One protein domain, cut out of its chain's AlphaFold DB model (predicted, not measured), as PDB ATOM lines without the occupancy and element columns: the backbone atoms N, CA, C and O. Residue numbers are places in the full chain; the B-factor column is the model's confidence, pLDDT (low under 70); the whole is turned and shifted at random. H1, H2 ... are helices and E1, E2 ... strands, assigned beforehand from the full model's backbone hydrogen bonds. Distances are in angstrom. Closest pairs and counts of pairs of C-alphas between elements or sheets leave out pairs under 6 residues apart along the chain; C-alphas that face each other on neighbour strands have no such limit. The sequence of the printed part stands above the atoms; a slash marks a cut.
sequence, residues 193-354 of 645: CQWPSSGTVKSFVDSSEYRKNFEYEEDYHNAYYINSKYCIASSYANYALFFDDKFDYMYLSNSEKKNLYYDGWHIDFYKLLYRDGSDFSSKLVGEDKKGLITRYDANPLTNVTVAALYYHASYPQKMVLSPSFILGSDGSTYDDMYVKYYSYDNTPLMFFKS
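This is residues 193 to 354 of the 645 residues of an uncharacterized protein of Lachnospira eligens (UniProt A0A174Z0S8). Picture a sandwich of two sheets, only partly face to face: a strongly twisted, branched sheet of seven strands, E1, E4, E5, E6, E8, E9 and E13, and a smaller sheet of four, E7, E3, E2 and E12. The short helix H1 packs on the four-stranded sheet, H2 only grazes it, and H3 is on neither sheet, while the small hairpin of E10 and E11 makes a third sheet. The printed part has 162 residues, in the order E1, H1, H2, H3, then E2 to E13, and its class is mostly strand. The smaller sheet is antiparallel in the order E7, E3, E2, E12; the branched one is mixed. The whole is compact, with a radius of gyration of the C-alphas of 15.3 A and spans of 44 by 40 by 28 A.

Start at E5, residues 265 to 276, the strand of the branched sheet with three neighbours. On one side of it lies E4, residues 250 to 262, antiparallel, in a hairpin; look there for N 260 and O 267, 2.8 A apart. E4 bends by 82 degrees at residue 255. On the other side of E5 lie E6, residues 279 to 281, beside residues 273 to 276, with N 274 and O 281 at 2.8 A, and E8, residues 308 to 311, beside residues 269 to 272, with N 270 and O 311 at 2.8 A; both are antiparallel to E5. E4, E5 and E6 form a meander, each strand the antiparallel neighbour of the one before. E8 makes a hairpin with E9, residues 319 to 322, with N 310 and O 320 at 2.9 A. At E4's residues 250 to 251 you find E13, residues 349 to 352, its parallel neighbour, with N 352 and O 250 at 2.8 A. E1, residues 193 to 195, an edge strand antiparallel to E13, lies on one side of E13 and E4 on the other side, with N 193 and O 351 of E1 and E13 at 2.7 A. Now turn to the other sheet of the sandwich, two sheets face to face, their facing parts 10.1 A centre to centre. E2, residues 230 to 234, and E3, residues 239 to 243, are a hairpin, with N 232 and O 241 at 2.9 A. E12, residues 339 to 343, is an edge strand beside E2, with N 233 and O 340 at 2.9 A; E7, residues 292 to 294, is the edge strand beside E3, with N 293 and O 240 at 2.8 A. Between the two sheets, the closest C-alphas of E9 and E12 are those of Met 319 and Val 339, 5.8 A apart. H1, residues 201 to 205, is on this sheet, over E2, at a height over the sheet of 8.3 A. H2, residues 208 to 211, only grazes it with residues 209 to 210, and H3, residues 217 to 222, is not on it. In H1 and H3 every O i to N i+4 pair is within hydrogen-bond range; H2 is too short for one. E10, residues 325 to 327, pairs with E11, residues 333 to 335, in a hairpin, with N 326 and O 334 at 2.7 A.

Find C-alpha 193 at (-102.310, 65.177, 111.406), where E1 begins. The longest elements are E5, 34.3 A from its first C-alpha to its last, and E4, 26.9 A; E4 begins at C-alpha 250, (-93.925, 69.954, 110.173). E2 measures 13.8 A, E12 13.7 A and E3 13.4 A. E13 ends at C-alpha 352, (-99.503, 68.675, 107.903).

The C-alphas farthest apart, of Ser 278 and Asp 330, are 45.0 A apart. The printed part has no cut, and the link from E7 to E8, residues 295 to 307, is long. Mean pLDDT of the printed part is 77.7; 38 residues are under 70, among them 296 to 306 and 323 to 334.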
ATOM      1  N   CYS A 193    -102.390  66.536 110.903       83.75
ATOM      2  CA  CYS A 193    -102.310  65.177 111.406       83.75
ATOM      3  C   CYS A 193    -101.645  65.170 112.784       83.75
ATOM      4  O   CYS A 193    -100.783  66.001 113.080       83.75
ATOM      5  N   GLN A 194    -102.033  64.190 113.599       84.19
ATOM      6  CA  GLN A 194    -101.525  64.003 114.953       84.19
ATOM      7  C   GLN A 194    -100.882  62.625 115.081       84.19
ATOM      8  O   GLN A 194    -101.471  61.625 114.664       84.19
ATOM      9  N   TRP A 195     -99.704  62.574 115.698       84.06
ATOM     10  CA  TRP A 195     -99.102  61.334 116.167       84.06
ATOM     11  C   TRP A 195     -99.090  61.303 117.700       84.06
ATOM     12  O   TRP A 195     -98.466  62.173 118.317       84.06
ATOM     13  N   PRO A 196     -99.746  60.318 118.334       86.50
ATOM     14  CA  PRO A 196     -99.882  60.279 119.782       86.50
ATOM     15  C   PRO A 196     -98.534  60.078 120.478       86.50
ATOM     16  O   PRO A 196     -97.684  59.294 120.047       86.50
ATOM     17  N   SER A 197     -98.359  60.768 121.602       88.88
ATOM     18  CA  SER A 197     -97.224  60.530 122.487       88.88
ATOM     19  C   SER A 197     -97.391  59.199 123.220       88.88
ATOM     20  O   SER A 197     -98.481  58.839 123.659       88.88
ATOM     21  N   SER A 198     -96.301  58.447 123.339       91.38
ATOM     22  CA  SER A 198     -96.227  57.186 124.086       91.38
ATOM     23  C   SER A 198     -95.947  57.401 125.579       91.38
ATOM     24  O   SER A 198     -95.781  56.428 126.314       91.38
ATOM     25  N   GLY A 199     -95.860  58.656 126.022       92.00
ATOM     26  CA  GLY A 199     -95.557  59.049 127.390       92.00
ATOM     27  C   GLY A 199     -94.661  60.283 127.442       92.00
ATOM     28  O   GLY A 199     -94.288  60.869 126.424       92.00
ATOM     29  N   THR A 200     -94.240  60.650 128.651       93.44
ATOM     30  CA  THR A 200     -93.303  61.763 128.813       93.44
ATOM     31  C   THR A 200     -91.862  61.365 128.495       93.44
ATOM     32  O   THR A 200     -91.488  60.206 128.698       93.44
ATOM     33  N   VAL A 201     -91.008  62.312 128.085       91.81
ATOM     34  CA  VAL A 201     -89.555  62.057 127.935       91.81
ATOM     35  C   VAL A 201     -88.969  61.482 129.228       91.81
ATOM     36  O   VAL A 201     -88.247  60.488 129.196       91.81
ATOM     37  N   LYS A 202     -89.370  62.033 130.380       91.38
ATOM     38  CA  LYS A 202     -89.001  61.504 131.697       91.38
ATOM     39  C   LYS A 202     -89.418  60.041 131.869       91.38
ATOM     40  O   LYS A 202     -88.605  59.230 132.297       91.38
ATOM     41  N   SER A 203     -90.656  59.689 131.508       92.06
ATOM     42  CA  SER A 203     -91.132  58.304 131.618       92.06
ATOM     43  C   SER A 203     -90.320  57.328 130.764       92.06
ATOM     44  O   SER A 203     -90.096  56.195 131.184       92.06
ATOM     45  N   PHE A 204     -89.827  57.771 129.603       91.38
ATOM     46  CA  PHE A 204     -88.945  56.970 128.764       91.38
ATOM     47  C   PHE A 204     -87.537  56.847 129.360       91.38
ATOM     48  O   PHE A 204     -87.032  55.731 129.461       91.38
ATOM     49  N   VAL A 205     -86.924  57.948 129.805       90.31
ATOM     50  CA  VAL A 205     -85.573  57.953 130.406       90.31
ATOM     51  C   VAL A 205     -85.505  57.121 131.696       90.31
ATOM     52  O   VAL A 205     -84.500  56.461 131.963       90.31
ATOM     53  N   ASP A 206     -86.593  57.083 132.466       89.19
ATOM     54  CA  ASP A 206     -86.708  56.248 133.670       89.19
ATOM     55  C   ASP A 206     -87.056  54.777 133.350       89.19
ATOM     56  O   ASP A 206     -87.087  53.924 134.240       89.19
ATOM     57  N   SER A 207     -87.345  54.449 132.085       89.44
ATOM     58  CA  SER A 207     -87.790  53.113 131.686       89.44
ATOM     59  C   SER A 207     -86.639  52.123 131.498       89.44
ATOM     60  O   SER A 207     -85.520  52.456 131.096       89.44
ATOM     61  N   SER A 208     -86.962  50.837 131.664       88.06
ATOM     62  CA  SER A 208     -86.054  49.748 131.285       88.06
ATOM     63  C   SER A 208     -85.753  49.704 129.780       88.06
ATOM     64  O   SER A 208     -84.743  49.122 129.392       88.06
ATOM     65  N   GLU A 209     -86.594  50.308 128.926       85.50
ATOM     66  CA  GLU A 209     -86.349  50.400 127.482       85.50
ATOM     67  C   GLU A 209     -85.157  51.318 127.192       85.50
ATOM     68  O   GLU A 209     -84.277  50.948 126.423       85.50
ATOM     69  N   TYR A 210     -85.068  52.465 127.867       87.50
ATOM     70  CA  TYR A 210     -83.946  53.384 127.697       87.50
ATOM     71  C   TYR A 210     -82.640  52.834 128.287       87.50
ATOM     72  O   TYR A 210     -81.588  52.944 127.655       87.50
ATOM     73  N   ARG A 211     -82.694  52.140 129.437       85.81
ATOM     74  CA  ARG A 211     -81.510  51.486 130.032       85.81
ATOM     75  C   ARG A 211     -80.859  50.461 129.095       85.81
ATOM     76  O   ARG A 211     -79.646  50.270 129.169       85.81
ATOM     77  N   LYS A 212     -81.624  49.815 128.203       84.31
ATOM     78  CA  LYS A 212     -81.100  48.837 127.225       84.31
ATOM     79  C   LYS A 212     -80.195  49.454 126.160       84.31
ATOM     80  O   LYS A 212     -79.452  48.701 125.529       84.31
ATOM     81  N   ASN A 213     -80.219  50.779 125.998       81.31
ATOM     82  CA  ASN A 213     -79.351  51.502 125.069       81.31
ATOM     83  C   ASN A 213     -77.890  51.590 125.547       81.31
ATOM     84  O   ASN A 213     -77.027  52.007 124.779       81.31
ATOM     85  N   PHE A 214     -77.604  51.189 126.789       83.75
ATOM     86  CA  PHE A 214     -76.286  51.313 127.406       83.75
ATOM     87  C   PHE A 214     -75.775  49.955 127.883       83.75
ATOM     88  O   PHE A 214     -76.511  49.176 128.494       83.75
ATOM     89  N   GLU A 215     -74.498  49.675 127.642       83.12
ATOM     90  CA  GLU A 215     -73.819  48.518 128.228       83.12
ATOM     91  C   GLU A 215     -73.388  48.835 129.669       83.12
ATOM     92  O   GLU A 215     -73.714  48.093 130.601       83.12
ATOM     93  N   TYR A 216     -72.755  49.995 129.865       85.00
ATOM     94  CA  TYR A 216     -72.184  50.430 131.137       85.00
ATOM     95  C   TYR A 216     -73.073  51.447 131.866       85.00
ATOM     96  O   TYR A 216     -73.716  52.299 131.257       85.00
ATOM     97  N   GLU A 217     -73.085  51.371 133.199       85.38
ATOM     98  CA  GLU A 217     -73.891  52.259 134.051       85.38
ATOM     99  C   GLU A 217     -73.384  53.713 134.041       85.38
ATOM    100  O   GLU A 217     -74.169  54.653 134.116       85.38
ATOM    101  N   GLU A 218     -72.071  53.910 133.900       84.94
ATOM    102  CA  GLU A 218     -71.463  55.243 133.810       84.94
ATOM    103  C   GLU A 218     -71.926  55.993 132.551       84.94
ATOM    104  O   GLU A 218     -72.278  57.170 132.627       84.94
ATOM    105  N   ASP A 219     -72.017  55.298 131.414       82.31
ATOM    106  CA  ASP A 219     -72.501  55.872 130.154       82.31
ATOM    107  C   ASP A 219     -73.978  56.270 130.249       82.31
ATOM    108  O   ASP A 219     -74.366  57.325 129.750       82.31
ATOM    109  N   TYR A 220     -74.790  55.462 130.942       85.25
ATOM    110  CA  TYR A 220     -76.191  55.781 131.221       85.25
ATOM    111  C   TYR A 220     -76.328  57.081 132.029       85.25
ATOM    112  O   TYR A 220     -77.130  57.948 131.679       85.25
ATOM    113  N   HIS A 221     -75.520  57.254 133.080       82.81
ATOM    114  CA  HIS A 221     -75.533  58.476 133.888       82.81
ATOM    115  C   HIS A 221     -74.969  59.697 133.146       82.81
ATOM    116  O   HIS A 221     -75.452  60.810 133.356       82.81
ATOM    117  N   ASN A 222     -73.987  59.508 132.261       81.75
ATOM    118  CA  ASN A 222     -73.405  60.588 131.458       81.75
ATOM    119  C   ASN A 222     -74.329  61.051 130.320       81.75
ATOM    120  O   ASN A 222     -74.314  62.225 129.955       81.75
ATOM    121  N   ALA A 223     -75.148  60.153 129.772       76.62
ATOM    122  CA  ALA A 223     -76.082  60.438 128.686       76.62
ATOM    123  C   ALA A 223     -77.479  60.848 129.184       76.62
ATOM    124  O   ALA A 223     -78.461  60.669 128.473       76.62
ATOM    125  N   TYR A 224     -77.607  61.364 130.405       72.25
ATOM    126  CA  TYR A 224     -78.907  61.585 131.036       72.25
ATOM    127  C   TYR A 224     -79.659  62.800 130.446       72.25
ATOM    128  O   TYR A 224     -79.460  63.941 130.860       72.25
ATOM    129  N   TYR A 225     -80.565  62.549 129.491       77.19
ATOM    130  CA  TYR A 225     -81.347  63.563 128.751       77.19
ATOM    131  C   TYR A 225     -82.746  63.846 129.338       77.19
ATOM    132  O   TYR A 225     -83.691  64.147 128.610       77.19
ATOM    133  N   ILE A 226     -82.924  63.772 130.662       73.06
ATOM    134  CA  ILE A 226     -84.248  63.955 131.299       73.06
ATOM    135  C   ILE A 226     -84.903  65.319 131.009       73.06
ATOM    136  O   ILE A 226     -86.125  65.429 131.012       73.06
ATOM    137  N   ASN A 227     -84.090  66.349 130.759       79.38
ATOM    138  CA  ASN A 227     -84.562  67.711 130.506       79.38
ATOM    139  C   ASN A 227     -84.878  67.975 129.032       79.38
ATOM    140  O   ASN A 227     -85.288  69.089 128.704       79.38
ATOM    141  N   SER A 228     -84.669  66.992 128.150       86.94
ATOM    142  CA  SER A 228     -84.979  67.180 126.743       86.94
ATOM    143  C   SER A 228     -86.481  67.290 126.519       86.94
ATOM    144  O   SER A 228     -87.272  66.587 127.157       86.94
ATOM    145  N   LYS A 229     -86.889  68.172 125.605       88.94
ATOM    146  CA  LYS A 229     -88.318  68.426 125.375       88.94
ATOM    147  C   LYS A 229     -89.002  67.301 124.619       88.94
ATOM    148  O   LYS A 229     -90.169  67.018 124.880       88.94
ATOM    149  N   TYR A 230     -88.293  66.656 123.702       89.31
ATOM    150  CA  TYR A 230     -88.857  65.631 122.838       89.31
ATOM    151  C   TYR A 230     -87.884  64.470 122.654       89.31
ATOM    152  O   TYR A 230     -86.663  64.638 122.692       89.31
ATOM    153  N   CYS A 231     -88.437  63.277 122.447       90.06
ATOM    154  CA  CYS A 231     -87.669  62.081 122.150       90.06
ATOM    155  C   CYS A 231     -88.401  61.201 121.133       90.06
ATOM    156  O   CYS A 231     -89.603  60.970 121.240       90.06
ATOM    157  N   ILE A 232     -87.670  60.675 120.157       88.12
ATOM    158  CA  ILE A 232     -88.131  59.588 119.291       88.12
ATOM    159  C   ILE A 232     -87.237  58.384 119.550       88.12
ATOM    160  O   ILE A 232     -86.019  58.479 119.421       88.12
ATOM    161  N   ALA A 233     -87.818  57.251 119.917       86.56
ATOM    162  CA  ALA A 233     -87.048  56.085 120.321       86.56
ATOM    163  C   ALA A 233     -87.649  54.785 119.810       86.56
ATOM    164  O   ALA A 233     -88.850  54.682 119.557       86.56
ATOM    165  N   SER A 234     -86.800  53.770 119.708       81.50
ATOM    166  CA  SER A 234     -87.212  52.406 119.416       81.50
ATOM    167  C   SER A 234     -86.596  51.458 120.422       81.50
ATOM    168  O   SER A 234     -85.374  51.318 120.513       81.50
ATOM    169  N   SER A 235     -87.460  50.766 121.162       69.75
ATOM    170  CA  SER A 235     -87.040  49.725 122.097       69.75
ATOM    171  C   SER A 235     -86.652  48.419 121.401       69.75
ATOM    172  O   SER A 235     -86.059  47.545 122.032       69.75
ATOM    173  N   TYR A 236     -86.955  48.289 120.105       74.19
ATOM    174  CA  TYR A 236     -86.564  47.142 119.287       74.19
ATOM    175  C   TYR A 236     -85.171  47.336 118.665       74.19
ATOM    176  O   TYR A 236     -84.355  46.416 118.671       74.19
ATOM    177  N   ALA A 237     -84.872  48.546 118.189       72.25
ATOM    178  CA  ALA A 237     -83.584  48.893 117.587       72.25
ATOM    179  C   ALA A 237     -82.553  49.458 118.590       72.25
ATOM    180  O   ALA A 237     -81.379  49.580 118.262       72.25
ATOM    181  N   ASN A 238     -82.952  49.751 119.832       78.25
ATOM    182  CA  ASN A 238     -82.090  50.324 120.877       78.25
ATOM    183  C   ASN A 238     -81.402  51.633 120.443       78.25
ATOM    184  O   ASN A 238     -80.178  51.797 120.531       78.25
ATOM    185  N   TYR A 239     -82.220  52.574 119.971       79.94
ATOM    186  CA  TYR A 239     -81.813  53.962 119.795       79.94
ATOM    187  C   TYR A 239     -82.833  54.917 120.410       79.94
ATOM    188  O   TYR A 239     -84.023  54.608 120.540       79.94
ATOM    189  N   ALA A 240     -82.359  56.111 120.743       84.69
ATOM    190  CA  ALA A 240     -83.164  57.233 121.189       84.69
ATOM    191  C   ALA A 240     -82.618  58.534 120.597       84.69
ATOM    192  O   ALA A 240     -81.411  58.751 120.543       84.69
ATOM    193  N   LEU A 241     -83.519  59.395 120.152       85.94
ATOM    194  CA  LEU A 241     -83.225  60.651 119.488       85.94
ATOM    195  C   LEU A 241     -83.876  61.781 120.272       85.94
ATOM    196  O   LEU A 241     -85.089  61.956 120.201       85.94
ATOM    197  N   PHE A 242     -83.070  62.522 121.015       88.44
ATOM    198  CA  PHE A 242     -83.478  63.665 121.816       88.44
ATOM    199  C   PHE A 242     -83.286  64.962 121.040       88.44
ATOM    200  O   PHE A 242     -82.269  65.159 120.373       88.44
ATOM    201  N   PHE A 243     -84.268  65.849 121.141       85.06
ATOM    202  CA  PHE A 243     -84.230  67.167 120.526       85.06
ATOM    203  C   PHE A 243     -85.064  68.152 121.347       85.06
ATOM    204  O   PHE A 243     -86.072  67.787 121.954       85.06
ATOM    205  N   ASP A 244     -84.615  69.405 121.368       80.25
ATOM    206  CA  ASP A 244     -85.206  70.470 122.188       80.25
ATOM    207  C   ASP A 244     -85.905  71.547 121.365       80.25
ATOM    208  O   ASP A 244     -86.721  72.313 121.895       80.25
ATOM    209  N   ASP A 245     -85.603  71.590 120.071       72.31
ATOM    210  CA  ASP A 245     -86.226  72.516 119.147       72.31
ATOM    211  C   ASP A 245     -87.654  72.067 118.858       72.31
ATOM    212  O   ASP A 245     -87.937  70.908 118.541       72.31
ATOM    213  N   LYS A 246     -88.578  73.016 118.990       61.56
ATOM    214  CA  LYS A 246     -89.959  72.822 118.578       61.56
ATOM    215  C   LYS A 246     -89.987  72.949 117.060       61.56
ATOM    216  O   LYS A 246     -89.791  74.038 116.524       61.56
ATOM    217  N   PHE A 247     -90.216  71.840 116.365       66.56
ATOM    218  CA  PHE A 247     -90.484  71.860 114.929       66.56
ATOM    219  C   PHE A 247     -91.908  72.368 114.715       66.56
ATOM    220  O   PHE A 247     -92.835  71.593 114.483       66.56
ATOM    221  N   ASP A 248     -92.097  73.675 114.887       57.25
ATOM    222  CA  ASP A 248     -93.381  74.318 114.665       57.25
ATOM    223  C   ASP A 248     -93.811  74.045 113.217       57.25
ATOM    224  O   ASP A 248     -93.192  74.517 112.262       57.25
ATOM    225  N   TYR A 249     -94.877  73.249 113.079       67.62
ATOM    226  CA  TYR A 249     -95.595  73.006 111.828       67.62
ATOM    227  C   TYR A 249     -94.809  72.187 110.783       67.62
ATOM    228  O   TYR A 249     -94.562  72.625 109.663       67.62
ATOM    229  N   MET A 250     -94.453  70.946 111.126       84.88
ATOM    230  CA  MET A 250     -93.925  69.954 110.173       84.88
ATOM    231  C   MET A 250     -94.927  69.643 109.045       84.88
ATOM    232  O   MET A 250     -96.130  69.817 109.218       84.88
ATOM    233  N   TYR A 251     -94.472  69.113 107.908       87.50
ATOM    234  CA  TYR A 251     -95.338  68.593 106.845       87.50
ATOM    235  C   TYR A 251     -94.747  67.366 106.138       87.50
ATOM    236  O   TYR A 251     -93.533  67.155 106.130       87.50
ATOM    237  N   LEU A 252     -95.604  66.554 105.513       88.62
ATOM    238  CA  LEU A 252     -95.181  65.427 104.675       88.62
ATOM    239  C   LEU A 252     -94.687  65.902 103.307       88.62
ATOM    240  O   LEU A 252     -95.426  66.544 102.557       88.62
ATOM    241  N   SER A 253     -93.449  65.551 102.962       86.06
ATOM    242  CA  SER A 253     -92.863  65.848 101.658       86.06
ATOM    243  C   SER A 253     -93.669  65.222 100.524       86.06
ATOM    244  O   SER A 253     -94.014  64.044 100.565       86.06
ATOM    245  N   ASN A 254     -93.899  65.991  99.462       79.69
ATOM    246  CA  ASN A 254     -94.581  65.496  98.268       79.69
ATOM    247  C   ASN A 254     -93.653  64.660  97.359       79.69
ATOM    248  O   ASN A 254     -94.142  63.950  96.482       79.69
ATOM    249  N   SER A 255     -92.330  64.767  97.522       79.94
ATOM    250  CA  SER A 255     -91.335  64.194  96.600       79.94
ATOM    251  C   SER A 255     -90.304  63.299  97.285       79.94
ATOM    252  O   SER A 255     -89.815  62.349  96.671       79.94
ATOM    253  N   GLU A 256     -89.974  63.562  98.549       85.19
ATOM    254  CA  GLU A 256     -88.976  62.792  99.283       85.19
ATOM    255  C   GLU A 256     -89.633  61.629 100.015       85.19
ATOM    256  O   GLU A 256     -90.204  61.789 101.095       85.19
ATOM    257  N   LYS A 257     -89.518  60.440  99.425       81.12
ATOM    258  CA  LYS A 257     -90.077  59.209  99.973       81.12
ATOM    259  C   LYS A 257     -89.045  58.099 100.113       81.12
ATOM    260  O   LYS A 257     -88.004  58.102  99.455       81.12
ATOM    261  N   LYS A 258     -89.359  57.151 100.985       78.25
ATOM    262  CA  LYS A 258     -88.642  55.903 101.206       78.25
ATOM    263  C   LYS A 258     -89.608  54.756 100.932       78.25
ATOM    264  O   LYS A 258     -90.682  54.708 101.523       78.25
ATOM    265  N   ASN A 259     -89.214  53.845 100.053       75.00
ATOM    266  CA  ASN A 259     -90.019  52.675  99.723       75.00
ATOM    267  C   ASN A 259     -89.629  51.533 100.665       75.00
ATOM    268  O   ASN A 259     -88.462  51.136 100.687       75.00
ATOM    269  N   LEU A 260     -90.590  50.999 101.414       72.00
ATOM    270  CA  LEU A 260     -90.416  49.802 102.237       72.00
ATOM    271  C   LEU A 260     -91.056  48.603 101.554       72.00
ATOM    272  O   LEU A 260     -92.202  48.689 101.129       72.00
ATOM    273  N   TYR A 261     -90.343  47.483 101.476       65.94
ATOM    274  CA  TYR A 261     -90.881  46.244 100.920       65.94
ATOM    275  C   TYR A 261     -91.361  45.329 102.047       65.94
ATOM    276  O   TYR A 261     -90.574  44.938 102.905       65.94
ATOM    277  N   TYR A 262     -92.644  44.969 102.032       59.19
ATOM    278  CA  TYR A 262     -93.242  44.013 102.964       59.19
ATOM    279  C   TYR A 262     -94.073  42.995 102.180       59.19
ATOM    280  O   TYR A 262     -95.031  43.364 101.504       59.19
ATOM    281  N   ASP A 263     -93.684  41.718 102.244       56.62
ATOM    282  CA  ASP A 263     -94.408  40.583 101.642       56.62
ATOM    283  C   ASP A 263     -94.800  40.779 100.155       56.62
ATOM    284  O   ASP A 263     -95.926  40.529  99.733       56.62
ATOM    285  N   GLY A 264     -93.872  41.302  99.343       60.81
ATOM    286  CA  GLY A 264     -94.080  41.537  97.905       60.81
ATOM    287  C   GLY A 264     -94.802  42.842  97.540       60.81
ATOM    288  O   GLY A 264     -94.888  43.172  96.356       60.81
ATOM    289  N   TRP A 265     -95.250  43.621  98.528       59.94
ATOM    290  CA  TRP A 265     -95.812  44.962  98.351       59.94
ATOM    291  C   TRP A 265     -94.780  46.031  98.716       59.94
ATOM    292  O   TRP A 265     -93.946  45.813  99.594       59.94
ATOM    293  N   HIS A 266     -94.828  47.189  98.050       70.00
ATOM    294  CA  HIS A 266     -94.051  48.361  98.458       70.00
ATOM    295  C   HIS A 266     -94.963  49.387  99.134       70.00
ATOM    296  O   HIS A 266     -96.100  49.587  98.713       70.00
ATOM    297  N   ILE A 267     -94.450  50.007 100.191       77.31
ATOM    298  CA  ILE A 267     -95.134  50.995 101.017       77.31
ATOM    299  C   ILE A 267     -94.305  52.278 100.988       77.31
ATOM    300  O   ILE A 267     -93.124  52.265 101.340       77.31
ATOM    301  N   ASP A 268     -94.927  53.381 100.580       80.19
ATOM    302  CA  ASP A 268     -94.265  54.676 100.444       80.19
ATOM    303  C   ASP A 268     -94.360  55.469 101.751       80.19
ATOM    304  O   ASP A 268     -95.424  55.951 102.137       80.19
ATOM    305  N   PHE A 269     -93.232  55.633 102.433       82.25
ATOM    306  CA  PHE A 269     -93.114  56.528 103.577       82.25
ATOM    307  C   PHE A 269     -92.605  57.886 103.105       82.25
ATOM    308  O   PHE A 269     -91.610  57.954 102.386       82.25
ATOM    309  N   TYR A 270     -93.239  58.972 103.532       85.94
ATOM    310  CA  TYR A 270     -92.887  60.334 103.135       85.94
ATOM    311  C   TYR A 270     -92.071  61.017 104.222       85.94
ATOM    312  O   TYR A 270     -92.356  60.872 105.409       85.94
ATOM    313  N   LYS A 271     -91.037  61.755 103.821       87.75
ATOM    314  CA  LYS A 271     -90.166  62.481 104.743       87.75
ATOM    315  C   LYS A 271     -90.945  63.599 105.423       87.75
ATOM    316  O   LYS A 271     -91.610  64.378 104.742       87.75
ATOM    317  N   LEU A 272     -90.821  63.706 106.739       87.94
ATOM    318  CA  LEU A 272     -91.312  64.859 107.478       87.94
ATOM    319  C   LEU A 272     -90.302  66.004 107.378       87.94
ATOM    320  O   LEU A 272     -89.122  65.835 107.697       87.94
ATOM    321  N   LEU A 273     -90.777  67.153 106.911       87.44
ATOM    322  CA  LEU A 273     -89.999  68.370 106.721       87.44
ATOM    323  C   LEU A 273     -90.527  69.471 107.639       87.44
ATOM    324  O   LEU A 273     -91.733  69.621 107.801       87.44
ATOM    325  N   TYR A 274     -89.627  70.254 108.214       85.25
ATOM    326  CA  TYR A 274     -89.931  71.472 108.960       85.25
ATOM    327  C   TYR A 274     -89.095  72.623 108.415       85.25
ATOM    328  O   TYR A 274     -88.090  72.413 107.729       85.25
ATOM    329  N   ARG A 275     -89.523  73.853 108.693       80.56
ATOM    330  CA  ARG A 275     -88.806  75.046 108.251       80.56
ATOM    331  C   ARG A 275     -87.578  75.289 109.129       80.56
ATOM    332  O   ARG A 275     -87.708  75.401 110.342       80.56
ATOM    333  N   ASP A 276     -86.419  75.418 108.498       77.94
ATOM    334  CA  ASP A 276     -85.142  75.734 109.137       77.94
ATOM    335  C   ASP A 276     -84.543  76.968 108.444       77.94
ATOM    336  O   ASP A 276     -83.977  76.902 107.350       77.94
ATOM    337  N   GLY A 277     -84.792  78.144 109.026       77.88
ATOM    338  CA  GLY A 277     -84.483  79.426 108.393       77.88
ATOM    339  C   GLY A 277     -85.250  79.645 107.077       77.88
ATOM    340  O   GLY A 277     -86.486  79.723 107.056       77.88
ATOM    341  N   SER A 278     -84.511  79.812 105.975       74.75
ATOM    342  CA  SER A 278     -85.068  79.973 104.622       74.75
ATOM    343  C   SER A 278     -85.340  78.654 103.898       74.75
ATOM    344  O   SER A 278     -86.025  78.681 102.878       74.75
ATOM    345  N   ASP A 279     -84.828  77.536 104.412       81.69
ATOM    346  CA  ASP A 279     -84.917  76.216 103.788       81.69
ATOM    347  C   ASP A 279     -85.801  75.261 104.606       81.69
ATOM    348  O   ASP A 279     -86.365  75.611 105.647       81.69
ATOM    349  N   PHE A 280     -85.950  74.036 104.102       84.62
ATOM    350  CA  PHE A 280     -86.628  72.947 104.793       84.62
ATOM    351  C   PHE A 280     -85.632  71.865 105.188       84.62
ATOM    352  O   PHE A 280     -84.787  71.449 104.392       84.62
ATOM    353  N   SER A 281     -85.766  71.374 106.414       84.75
ATOM    354  CA  SER A 281     -84.939  70.310 106.967       84.75
ATOM    355  C   SER A 281     -85.808  69.152 107.445       84.75
ATOM    356  O   SER A 281     -86.984  69.297 107.756       84.75
ATOM    357  N   SER A 282     -85.205  67.970 107.489       82.88
ATOM    358  CA  SER A 282     -85.753  66.772 108.147       82.88
ATOM    359  C   SER A 282     -84.825  66.262 109.246       82.88
ATOM    360  O   SER A 282     -85.058  65.194 109.806       82.88
ATOM    361  N   LYS A 283     -83.730  66.987 109.504       83.06
ATOM    362  CA  LYS A 283     -82.640  66.564 110.375       83.06
ATOM    363  C   LYS A 283     -82.970  66.937 111.813       83.06
ATOM    364  O   LYS A 283     -82.783  68.076 112.203       83.06
ATOM    365  N   LEU A 284     -83.418  65.982 112.613       80.19
ATOM    366  CA  LEU A 284     -83.879  66.284 113.975       80.19
ATOM    367  C   LEU A 284     -82.735  66.569 114.969       80.19
ATOM    368  O   LEU A 284     -82.977  67.056 116.065       80.19
ATOM    369  N   VAL A 285     -81.493  66.254 114.593       77.44
ATOM    370  CA  VAL A 285     -80.278  66.527 115.373       77.44
ATOM    371  C   VAL A 285     -79.245  67.234 114.509       77.44
ATOM    372  O   VAL A 285     -79.113  66.942 113.316       77.44
ATOM    373  N   GLY A 286     -78.497  68.143 115.136       71.56
ATOM    374  CA  GLY A 286     -77.396  68.862 114.503       71.56
ATOM    375  C   GLY A 286     -76.255  67.944 114.056       71.56
ATOM    376  O   GLY A 286     -76.195  66.761 114.396       71.56
ATOM    377  N   GLU A 287     -75.305  68.503 113.302       73.38
ATOM    378  CA  GLU A 287     -74.150  67.751 112.782       73.38
ATOM    379  C   GLU A 287     -73.237  67.182 113.880       73.38
ATOM    380  O   GLU A 287     -72.508  66.219 113.636       73.38
ATOM    381  N   ASP A 288     -73.302  67.739 115.094       74.75
ATOM    382  CA  ASP A 288     -72.577  67.250 116.270       74.75
ATOM    383  C   ASP A 288     -73.216  66.003 116.909       74.75
ATOM    384  O   ASP A 288     -72.585  65.360 117.749       74.75
ATOM    385  N   LYS A 289     -74.434  65.636 116.479       75.06
ATOM    386  CA  LYS A 289     -75.183  64.424 116.850       75.06
ATOM    387  C   LYS A 289     -75.402  64.235 118.350       75.06
ATOM    388  O   LYS A 289     -75.682  63.118 118.775       75.06
ATOM    389  N   LYS A 290     -75.310  65.294 119.159       77.38
ATOM    390  CA  LYS A 290     -75.392  65.168 120.625       77.38
ATOM    391  C   LYS A 290     -76.686  64.511 121.105       77.38
ATOM    392  O   LYS A 290     -76.649  63.736 122.047       77.38
ATOM    393  N   GLY A 291     -77.802  64.768 120.427       81.69
ATOM    394  CA  GLY A 291     -79.104  64.197 120.777       81.69
ATOM    395  C   GLY A 291     -79.314  62.735 120.368       81.69
ATOM    396  O   GLY A 291     -80.348  62.165 120.698       81.69
ATOM    397  N   LEU A 292     -78.388  62.104 119.643       82.94
ATOM    398  CA  LEU A 292     -78.556  60.731 119.170       82.94
ATOM    399  C   LEU A 292     -77.851  59.734 120.100       82.94
ATOM    400  O   LEU A 292     -76.628  59.730 120.212       82.94
ATOM    401  N   ILE A 293     -78.632  58.834 120.690       82.44
ATOM    402  CA  ILE A 293     -78.165  57.675 121.448       82.44
ATOM    403  C   ILE A 293     -78.425  56.420 120.630       82.44
ATOM    404  O   ILE A 293     -79.557  56.129 120.253       82.44
ATOM    405  N   THR A 294     -77.373  55.649 120.391       77.31
ATOM    406  CA  THR A 294     -77.441  54.353 119.716       77.31
ATOM    407  C   THR A 294     -76.542  53.385 120.449       77.31
ATOM    408  O   THR A 294     -75.382  53.704 120.722       77.31
ATOM    409  N   ARG A 295     -77.046  52.188 120.723       72.94
ATOM    410  CA  ARG A 295     -76.225  51.128 121.287       72.94
ATOM    411  C   ARG A 295     -75.284  50.553 120.217       72.94
ATOM    412  O   ARG A 295     -75.734  50.174 119.143       72.94
ATOM    413  N   TYR A 296     -73.984  50.501 120.513       61.25
ATOM    414  CA  TYR A 296     -72.920  50.165 119.549       61.25
ATOM    415  C   TYR A 296     -73.026  48.750 118.949       61.25
ATOM    416  O   TYR A 296     -72.674  48.537 117.792       61.25
ATOM    417  N   ASP A 297     -73.515  47.784 119.727       61.38
ATOM    418  CA  ASP A 297     -73.739  46.382 119.347       61.38
ATOM    419  C   ASP A 297     -75.191  46.095 118.918       61.38
ATOM    420  O   ASP A 297     -75.516  44.960 118.565       61.38
ATOM    421  N   ALA A 298     -76.065  47.107 118.936       58.62
ATOM    422  CA  ALA A 298     -77.443  46.992 118.481       58.62
ATOM    423  C   ALA A 298     -77.633  47.613 117.097       58.62
ATOM    424  O   ALA A 298     -76.912  48.501 116.654       58.62
ATOM    425  N   ASN A 299     -78.664  47.127 116.421       55.84
ATOM    426  CA  ASN A 299     -79.110  47.616 115.131       55.84
ATOM    427  C   ASN A 299     -79.471  49.105 115.159       55.84
ATOM    428  O   ASN A 299     -80.571  49.461 115.573       55.84
ATOM    429  N   PRO A 300     -78.638  49.949 114.543       54.09
ATOM    430  CA  PRO A 300     -78.642  49.877 113.087       54.09
ATOM    431  C   PRO A 300     -77.313  49.505 112.414       54.09
ATOM    432  O   PRO A 300     -76.250  50.007 112.757       54.09
ATOM    433  N   LEU A 301     -77.406  48.697 111.346       52.19
ATOM    434  CA  LEU A 301     -76.298  48.253 110.469       52.19
ATOM    435  C   LEU A 301     -75.571  49.391 109.720       52.19
ATOM    436  O   LEU A 301     -74.617  49.150 108.978       52.19
ATOM    437  N   THR A 302     -76.034  50.632 109.857       54.56
ATOM    438  CA  THR A 302     -75.504  51.801 109.155       54.56
ATOM    439  C   THR A 302     -75.251  52.936 110.131       54.56
ATOM    440  O   THR A 302     -76.121  53.246 110.942       54.56
ATOM    441  N   ASN A 303     -74.109  53.614 109.977       52.91
ATOM    442  CA  ASN A 303     -73.805  54.856 110.687       52.91
ATOM    443  C   ASN A 303     -74.940  55.868 110.478       52.91
ATOM    444  O   ASN A 303     -75.047  56.481 109.410       52.91
ATOM    445  N   VAL A 304     -75.762  56.072 111.506       58.97
ATOM    446  CA  VAL A 304     -76.764  57.138 111.549       58.97
ATOM    447  C   VAL A 304     -76.002  58.445 111.717       58.97
ATOM    448  O   VAL A 304     -75.705  58.910 112.813       58.97
ATOM    449  N   THR A 305     -75.547  58.996 110.597       56.00
ATOM    450  CA  THR A 305     -74.780  60.242 110.602       56.00
ATOM    451  C   THR A 305     -75.678  61.453 110.804       56.00
ATOM    452  O   THR A 305     -75.203  62.464 111.302       56.00
ATOM    453  N   VAL A 306     -76.964  61.325 110.483       65.88
ATOM    454  CA  VAL A 306     -78.027  62.302 110.721       65.88
ATOM    455  C   VAL A 306     -79.345  61.528 110.818       65.88
ATOM    456  O   VAL A 306     -79.552  60.608 110.027       65.88
ATOM    457  N   ALA A 307     -80.226  61.880 111.758       73.25
ATOM    458  CA  ALA A 307     -81.548  61.265 111.873       73.25
ATOM    459  C   ALA A 307     -82.581  62.041 111.041       73.25
ATOM    460  O   ALA A 307     -82.848  63.211 111.322       73.25
ATOM    461  N   ALA A 308     -83.156  61.388 110.031       79.00
ATOM    462  CA  ALA A 308     -84.300  61.890 109.272       79.00
ATOM    463  C   ALA A 308     -85.549  61.057 109.567       79.00
ATOM    464  O   ALA A 308     -85.451  59.849 109.754       79.00
ATOM    465  N   LEU A 309     -86.723  61.678 109.576       81.88
ATOM    466  CA  LEU A 309     -87.971  61.020 109.955       81.88
ATOM    467  C   LEU A 309     -88.914  60.863 108.761       81.88
ATOM    468  O   LEU A 309     -89.081  61.790 107.968       81.88
ATOM    469  N   TYR A 310     -89.544  59.695 108.651       83.75
ATOM    470  CA  TYR A 310     -90.520  59.386 107.615       83.75
ATOM    471  C   TYR A 310     -91.826  58.834 108.211       83.75
ATOM    472  O   TYR A 310     -91.801  58.074 109.181       83.75
ATOM    473  N   TYR A 311     -92.961  59.190 107.602       82.75
ATOM    474  CA  TYR A 311     -94.315  58.834 108.037       82.75
ATOM    475  C   TYR A 311     -95.187  58.365 106.862       82.75
ATOM    476  O   TYR A 311     -95.027  58.823 105.728       82.75
ATOM    477  N   HIS A 312     -96.125  57.454 107.127       77.88
ATOM    478  CA  HIS A 312     -97.039  56.910 106.122       77.88
ATOM    479  C   HIS A 312     -98.468  57.462 106.261       77.88
ATOM    480  O   HIS A 312     -99.080  57.351 107.318       77.88
ATOM    481  N   ALA A 313     -99.044  57.973 105.167       65.25
ATOM    482  CA  ALA A 313    -100.325  58.688 105.186       65.25
ATOM    483  C   ALA A 313    -101.596  57.806 105.296       65.25
ATOM    484  O   ALA A 313    -102.615  58.298 105.768       65.25
ATOM    485  N   SER A 314    -101.559  56.530 104.877       58.75
ATOM    486  CA  SER A 314    -102.781  55.730 104.595       58.75
ATOM    487  C   SER A 314    -102.895  54.359 105.297       58.75
ATOM    488  O   SER A 314    -103.744  53.555 104.926       58.75
ATOM    489  N   TYR A 315    -102.031  54.033 106.262       55.69
ATOM    490  CA  TYR A 315    -102.011  52.747 106.998       55.69
ATOM    491  C   TYR A 315    -102.019  53.059 108.504       55.69
ATOM    492  O   TYR A 315    -101.759  54.220 108.833       55.69
ATOM    493  N   PRO A 316    -102.280  52.094 109.421       52.28
ATOM    494  CA  PRO A 316    -102.032  52.275 110.851       52.28
ATOM    495  C   PRO A 316    -100.718  53.021 111.032       52.28
ATOM    496  O   PRO A 316     -99.698  52.599 110.493       52.28
ATOM    497  N   GLN A 317    -100.816  54.179 111.674       64.94
ATOM    498  CA  GLN A 317     -99.803  55.220 111.748       64.94
ATOM    499  C   GLN A 317     -98.444  54.580 112.073       64.94
ATOM    500  O   GLN A 317     -98.236  54.089 113.179       64.94
ATOM    501  N   LYS A 318     -97.527  54.523 111.095       78.00
ATOM    502  CA  LYS A 318     -96.158  54.014 111.286       78.00
ATOM    503  C   LYS A 318     -95.142  55.114 110.987       78.00
ATOM    504  O   LYS A 318     -95.266  55.822 109.987       78.00
ATOM    505  N   MET A 319     -94.136  55.217 111.851       81.19
ATOM    506  CA  MET A 319     -92.986  56.114 111.735       81.19
ATOM    507  C   MET A 319     -91.713  55.293 111.595       81.19
ATOM    508  O   MET A 319     -91.612  54.208 112.163       81.19
ATOM    509  N   VAL A 320     -90.757  55.822 110.835       79.12
ATOM    510  CA  VAL A 320     -89.453  55.192 110.603       79.12
ATOM    511  C   VAL A 320     -88.377  56.275 110.592       79.12
ATOM    512  O   VAL A 320     -88.566  57.333 109.982       79.12
ATOM    513  N   LEU A 321     -87.240  56.016 111.239       77.50
ATOM    514  CA  LEU A 321     -86.061  56.866 111.106       77.50
ATOM    515  C   LEU A 321     -85.228  56.461 109.883       77.50
ATOM    516  O   LEU A 321     -85.285  55.358 109.347       77.50
ATOM    517  N   SER A 322     -84.438  57.388 109.374       70.50
ATOM    518  CA  SER A 322     -83.555  57.144 108.250       70.50
ATOM    519  C   SER A 322     -82.171  57.706 108.549       70.50
ATOM    520  O   SER A 322     -82.075  58.887 108.893       70.50
ATOM    521  N   PRO A 323     -81.115  56.891 108.389       61.69
ATOM    522  CA  PRO A 323     -81.163  55.454 108.090       61.69
ATOM    523  C   PRO A 323     -81.448  54.622 109.363       61.69
ATOM    524  O   PRO A 323     -80.685  54.707 110.315       61.69
ATOM    525  N   SER A 324     -82.501  53.793 109.409       61.34
ATOM    526  CA  SER A 324     -82.702  52.813 110.496       61.34
ATOM    527  C   SER A 324     -82.936  51.410 109.930       61.34
ATOM    528  O   SER A 324     -84.069  51.014 109.654       61.34
ATOM    529  N   PHE A 325     -81.844  50.674 109.731       64.25
ATOM    530  CA  PHE A 325     -81.863  49.287 109.269       64.25
ATOM    531  C   PHE A 325     -81.556  48.338 110.420       64.25
ATOM    532  O   PHE A 325     -80.498  48.445 111.030       64.25
ATOM    533  N   ILE A 326     -82.441  47.386 110.676       67.50
ATOM    534  CA  ILE A 326     -82.314  46.357 111.698       67.50
ATOM    535  C   ILE A 326     -82.000  45.012 111.051       67.50
ATOM    536  O   ILE A 326     -82.735  44.542 110.197       67.50
ATOM    537  N   LEU A 327     -80.942  44.353 111.498       62.75
ATOM    538  CA  LEU A 327     -80.665  42.943 111.285       62.75
ATOM    539  C   LEU A 327     -81.638  42.066 112.087       62.75
ATOM    540  O   LEU A 327     -81.602  42.049 113.319       62.75
ATOM    541  N   GLY A 328     -82.494  41.324 111.395       61.06
ATOM    542  CA  GLY A 328     -83.299  40.268 111.987       61.06
ATOM    543  C   GLY A 328     -82.454  39.104 112.495       61.06
ATOM    544  O   GLY A 328     -81.303  38.912 112.101       61.06
ATOM    545  N   SER A 329     -83.051  38.268 113.344       64.38
ATOM    546  CA  SER A 329     -82.426  37.029 113.831       64.38
ATOM    547  C   SER A 329     -82.092  36.028 112.718       64.38
ATOM    548  O   SER A 329     -81.298  35.117 112.927       64.38
ATOM    549  N   ASP A 330     -82.709  36.183 111.545       67.38
ATOM    550  CA  ASP A 330     -82.472  35.398 110.333       67.38
ATOM    551  C   ASP A 330     -81.354  35.975 109.438       67.38
ATOM    552  O   ASP A 330     -81.066  35.427 108.375       67.38
ATOM    553  N   GLY A 331     -80.711  37.070 109.864       63.94
ATOM    554  CA  GLY A 331     -79.656  37.756 109.121       63.94
ATOM    555  C   GLY A 331     -80.160  38.668 108.000       63.94
ATOM    556  O   GLY A 331     -79.344  39.238 107.274       63.94
ATOM    557  N   SER A 332     -81.476  38.827 107.842       65.88
ATOM    558  CA  SER A 332     -82.049  39.764 106.877       65.88
ATOM    559  C   SER A 332     -82.119  41.183 107.453       65.88
ATOM    560  O   SER A 332     -82.019  41.389 108.659       65.88
ATOM    561  N   THR A 333     -82.214  42.190 106.585       66.44
ATOM    562  CA  THR A 333     -82.281  43.598 106.994       66.44
ATOM    563  C   THR A 333     -83.704  44.121 106.839       66.44
ATOM    564  O   THR A 333     -84.287  44.011 105.763       66.44
ATOM    565  N   TYR A 334     -84.234  44.723 107.898       68.69
ATOM    566  CA  TYR A 334     -85.573  45.290 107.983       68.69
ATOM    567  C   TYR A 334     -85.520  46.760 108.367       68.69
ATOM    568  O   TYR A 334     -84.600  47.206 109.042       68.69
ATOM    569  N   ASP A 335     -86.540  47.514 107.991       71.81
ATOM    570  CA  ASP A 335     -86.721  48.866 108.497       71.81
ATOM    571  C   ASP A 335     -87.385  48.854 109.870       71.81
ATOM    572  O   ASP A 335     -88.316  48.084 110.127       71.81
ATOM    573  N   ASP A 336     -86.904  49.718 110.761       74.81
ATOM    574  CA  ASP A 336     -87.498  49.859 112.083       74.81
ATOM    575  C   ASP A 336     -88.847  50.567 112.027       74.81
ATOM    576  O   ASP A 336     -88.921  51.774 111.813       74.81
ATOM    577  N   MET A 337     -89.911  49.806 112.256       74.69
ATOM    578  CA  MET A 337     -91.279  50.311 112.305       74.69
ATOM    579  C   MET A 337     -91.830  50.430 113.734       74.69
ATOM    580  O   MET A 337     -93.004  50.765 113.893       74.69
ATOM    581  N   TYR A 338     -91.029  50.123 114.764       78.81
ATOM    582  CA  TYR A 338     -91.435  50.142 116.179       78.81
ATOM    583  C   TYR A 338     -91.006  51.435 116.873       78.81
ATOM    584  O   TYR A 338     -90.543  51.444 118.015       78.81
ATOM    585  N   VAL A 339     -91.163  52.539 116.151       82.31
ATOM    586  CA  VAL A 339     -90.747  53.865 116.586       82.31
ATOM    587  C   VAL A 339     -91.851  54.507 117.415       82.31
ATOM    588  O   VAL A 339     -93.006  54.574 116.992       82.31
ATOM    589  N   LYS A 340     -91.483  54.996 118.595       88.75
ATOM    590  CA  LYS A 340     -92.356  55.713 119.522       88.75
ATOM    591  C   LYS A 340     -91.898  57.159 119.658       88.75
ATOM    592  O   LYS A 340     -90.704  57.453 119.608       88.75
ATOM    593  N   TYR A 341     -92.862  58.045 119.858       89.50
ATOM    594  CA  TYR A 341     -92.641  59.458 120.143       89.50
ATOM    595  C   TYR A 341     -92.960  59.736 121.611       89.50
ATOM    596  O   TYR A 341     -93.935  59.204 122.133       89.50
ATOM    597  N   TYR A 342     -92.146  60.566 122.251       91.44
ATOM    598  CA  TYR A 342     -92.304  61.037 123.619       91.44
ATOM    599  C   TYR A 342     -92.105  62.553 123.651       91.44
ATOM    600  O   TYR A 342     -91.247  63.102 122.955       91.44
ATOM    601  N   SER A 343     -92.863  63.230 124.502       91.50
ATOM    602  CA  SER A 343     -92.854  64.690 124.656       91.50
ATOM    603  C   SER A 343     -92.803  65.064 126.127       91.50
ATOM    604  O   SER A 343     -93.192  64.280 126.982       91.50
ATOM    605  N   TYR A 344     -92.285  66.233 126.476       90.62
ATOM    606  CA  TYR A 344     -92.128  66.635 127.875       90.62
ATOM    607  C   TYR A 344     -93.456  66.612 128.654       90.62
ATOM    608  O   TYR A 344     -93.506  66.161 129.797       90.62
ATOM    609  N   ASP A 345     -94.532  67.037 127.999       89.50
ATOM    610  CA  ASP A 345     -95.886  67.219 128.527       89.50
ATOM    611  C   ASP A 345     -96.893  66.179 128.001       89.50
ATOM    612  O   ASP A 345     -98.095  66.331 128.200       89.50
ATOM    613  N   ASN A 346     -96.418  65.106 127.356       88.56
ATOM    614  CA  ASN A 346     -97.256  64.073 126.732       88.56
ATOM    615  C   ASN A 346     -98.171  64.596 125.598       88.56
ATOM    616  O   ASN A 346     -99.154  63.947 125.238       88.56
ATOM    617  N   THR A 347     -97.846  65.747 125.001       87.62
ATOM    618  CA  THR A 347     -98.539  66.272 123.813       87.62
ATOM    619  C   THR A 347     -98.210  65.474 122.546       87.62
ATOM    620  O   THR A 347     -97.100  64.944 122.440       87.62
ATOM    621  N   PRO A 348     -99.144  65.358 121.583       86.38
ATOM    622  CA  PRO A 348     -98.905  64.687 120.307       86.38
ATOM    623  C   PRO A 348     -97.965  65.486 119.391       86.38
ATOM    624  O   PRO A 348     -97.891  66.713 119.452       86.38
ATOM    625  N   LEU A 349     -97.281  64.783 118.486       85.62
ATOM    626  CA  LEU A 349     -96.516  65.409 117.409       85.62
ATOM    627  C   LEU A 349     -97.477  65.841 116.295       85.62
ATOM    628  O   LEU A 349     -98.210  65.015 115.746       85.62
ATOM    629  N   MET A 350     -97.435  67.123 115.940       84.25
ATOM    630  CA  MET A 350     -98.342  67.741 114.969       84.25
ATOM    631  C   MET A 350     -97.638  67.967 113.628       84.25
ATOM    632  O   MET A 350     -96.543  68.531 113.587       84.25
ATOM    633  N   PHE A 351     -98.262  67.563 112.519       86.00
ATOM    634  CA  PHE A 351     -97.709  67.764 111.175       86.00
ATOM    635  C   PHE A 351     -98.796  67.824 110.099       86.00
ATOM    636  O   PHE A 351     -99.830  67.181 110.209       86.00
ATOM    637  N   PHE A 352     -98.569  68.561 109.017       86.62
ATOM    638  CA  PHE A 352     -99.503  68.675 107.903       86.62
ATOM    639  C   PHE A 352     -99.345  67.536 106.895       86.62
ATOM    640  O   PHE A 352     -98.237  67.116 106.553       86.62
ATOM    641  N   LYS A 353    -100.464  67.097 106.314       85.06
ATOM    642  CA  LYS A 353    -100.506  66.028 105.303       85.06
ATOM    643  C   LYS A 353     -99.768  66.352 103.999       85.06
ATOM    644  O   LYS A 353     -99.556  65.459 103.188       85.06
ATOM    645  N   SER A 354     -99.435  67.622 103.751       83.19
ATOM    646  CA  SER A 354     -98.709  68.066 102.552       83.19
ATOM    647  C   SER A 354     -98.135  69.474 102.718       83.19
ATOM    648  O   SER A 354     -98.607  70.242 103.561       83.19
TER     649      SER A 354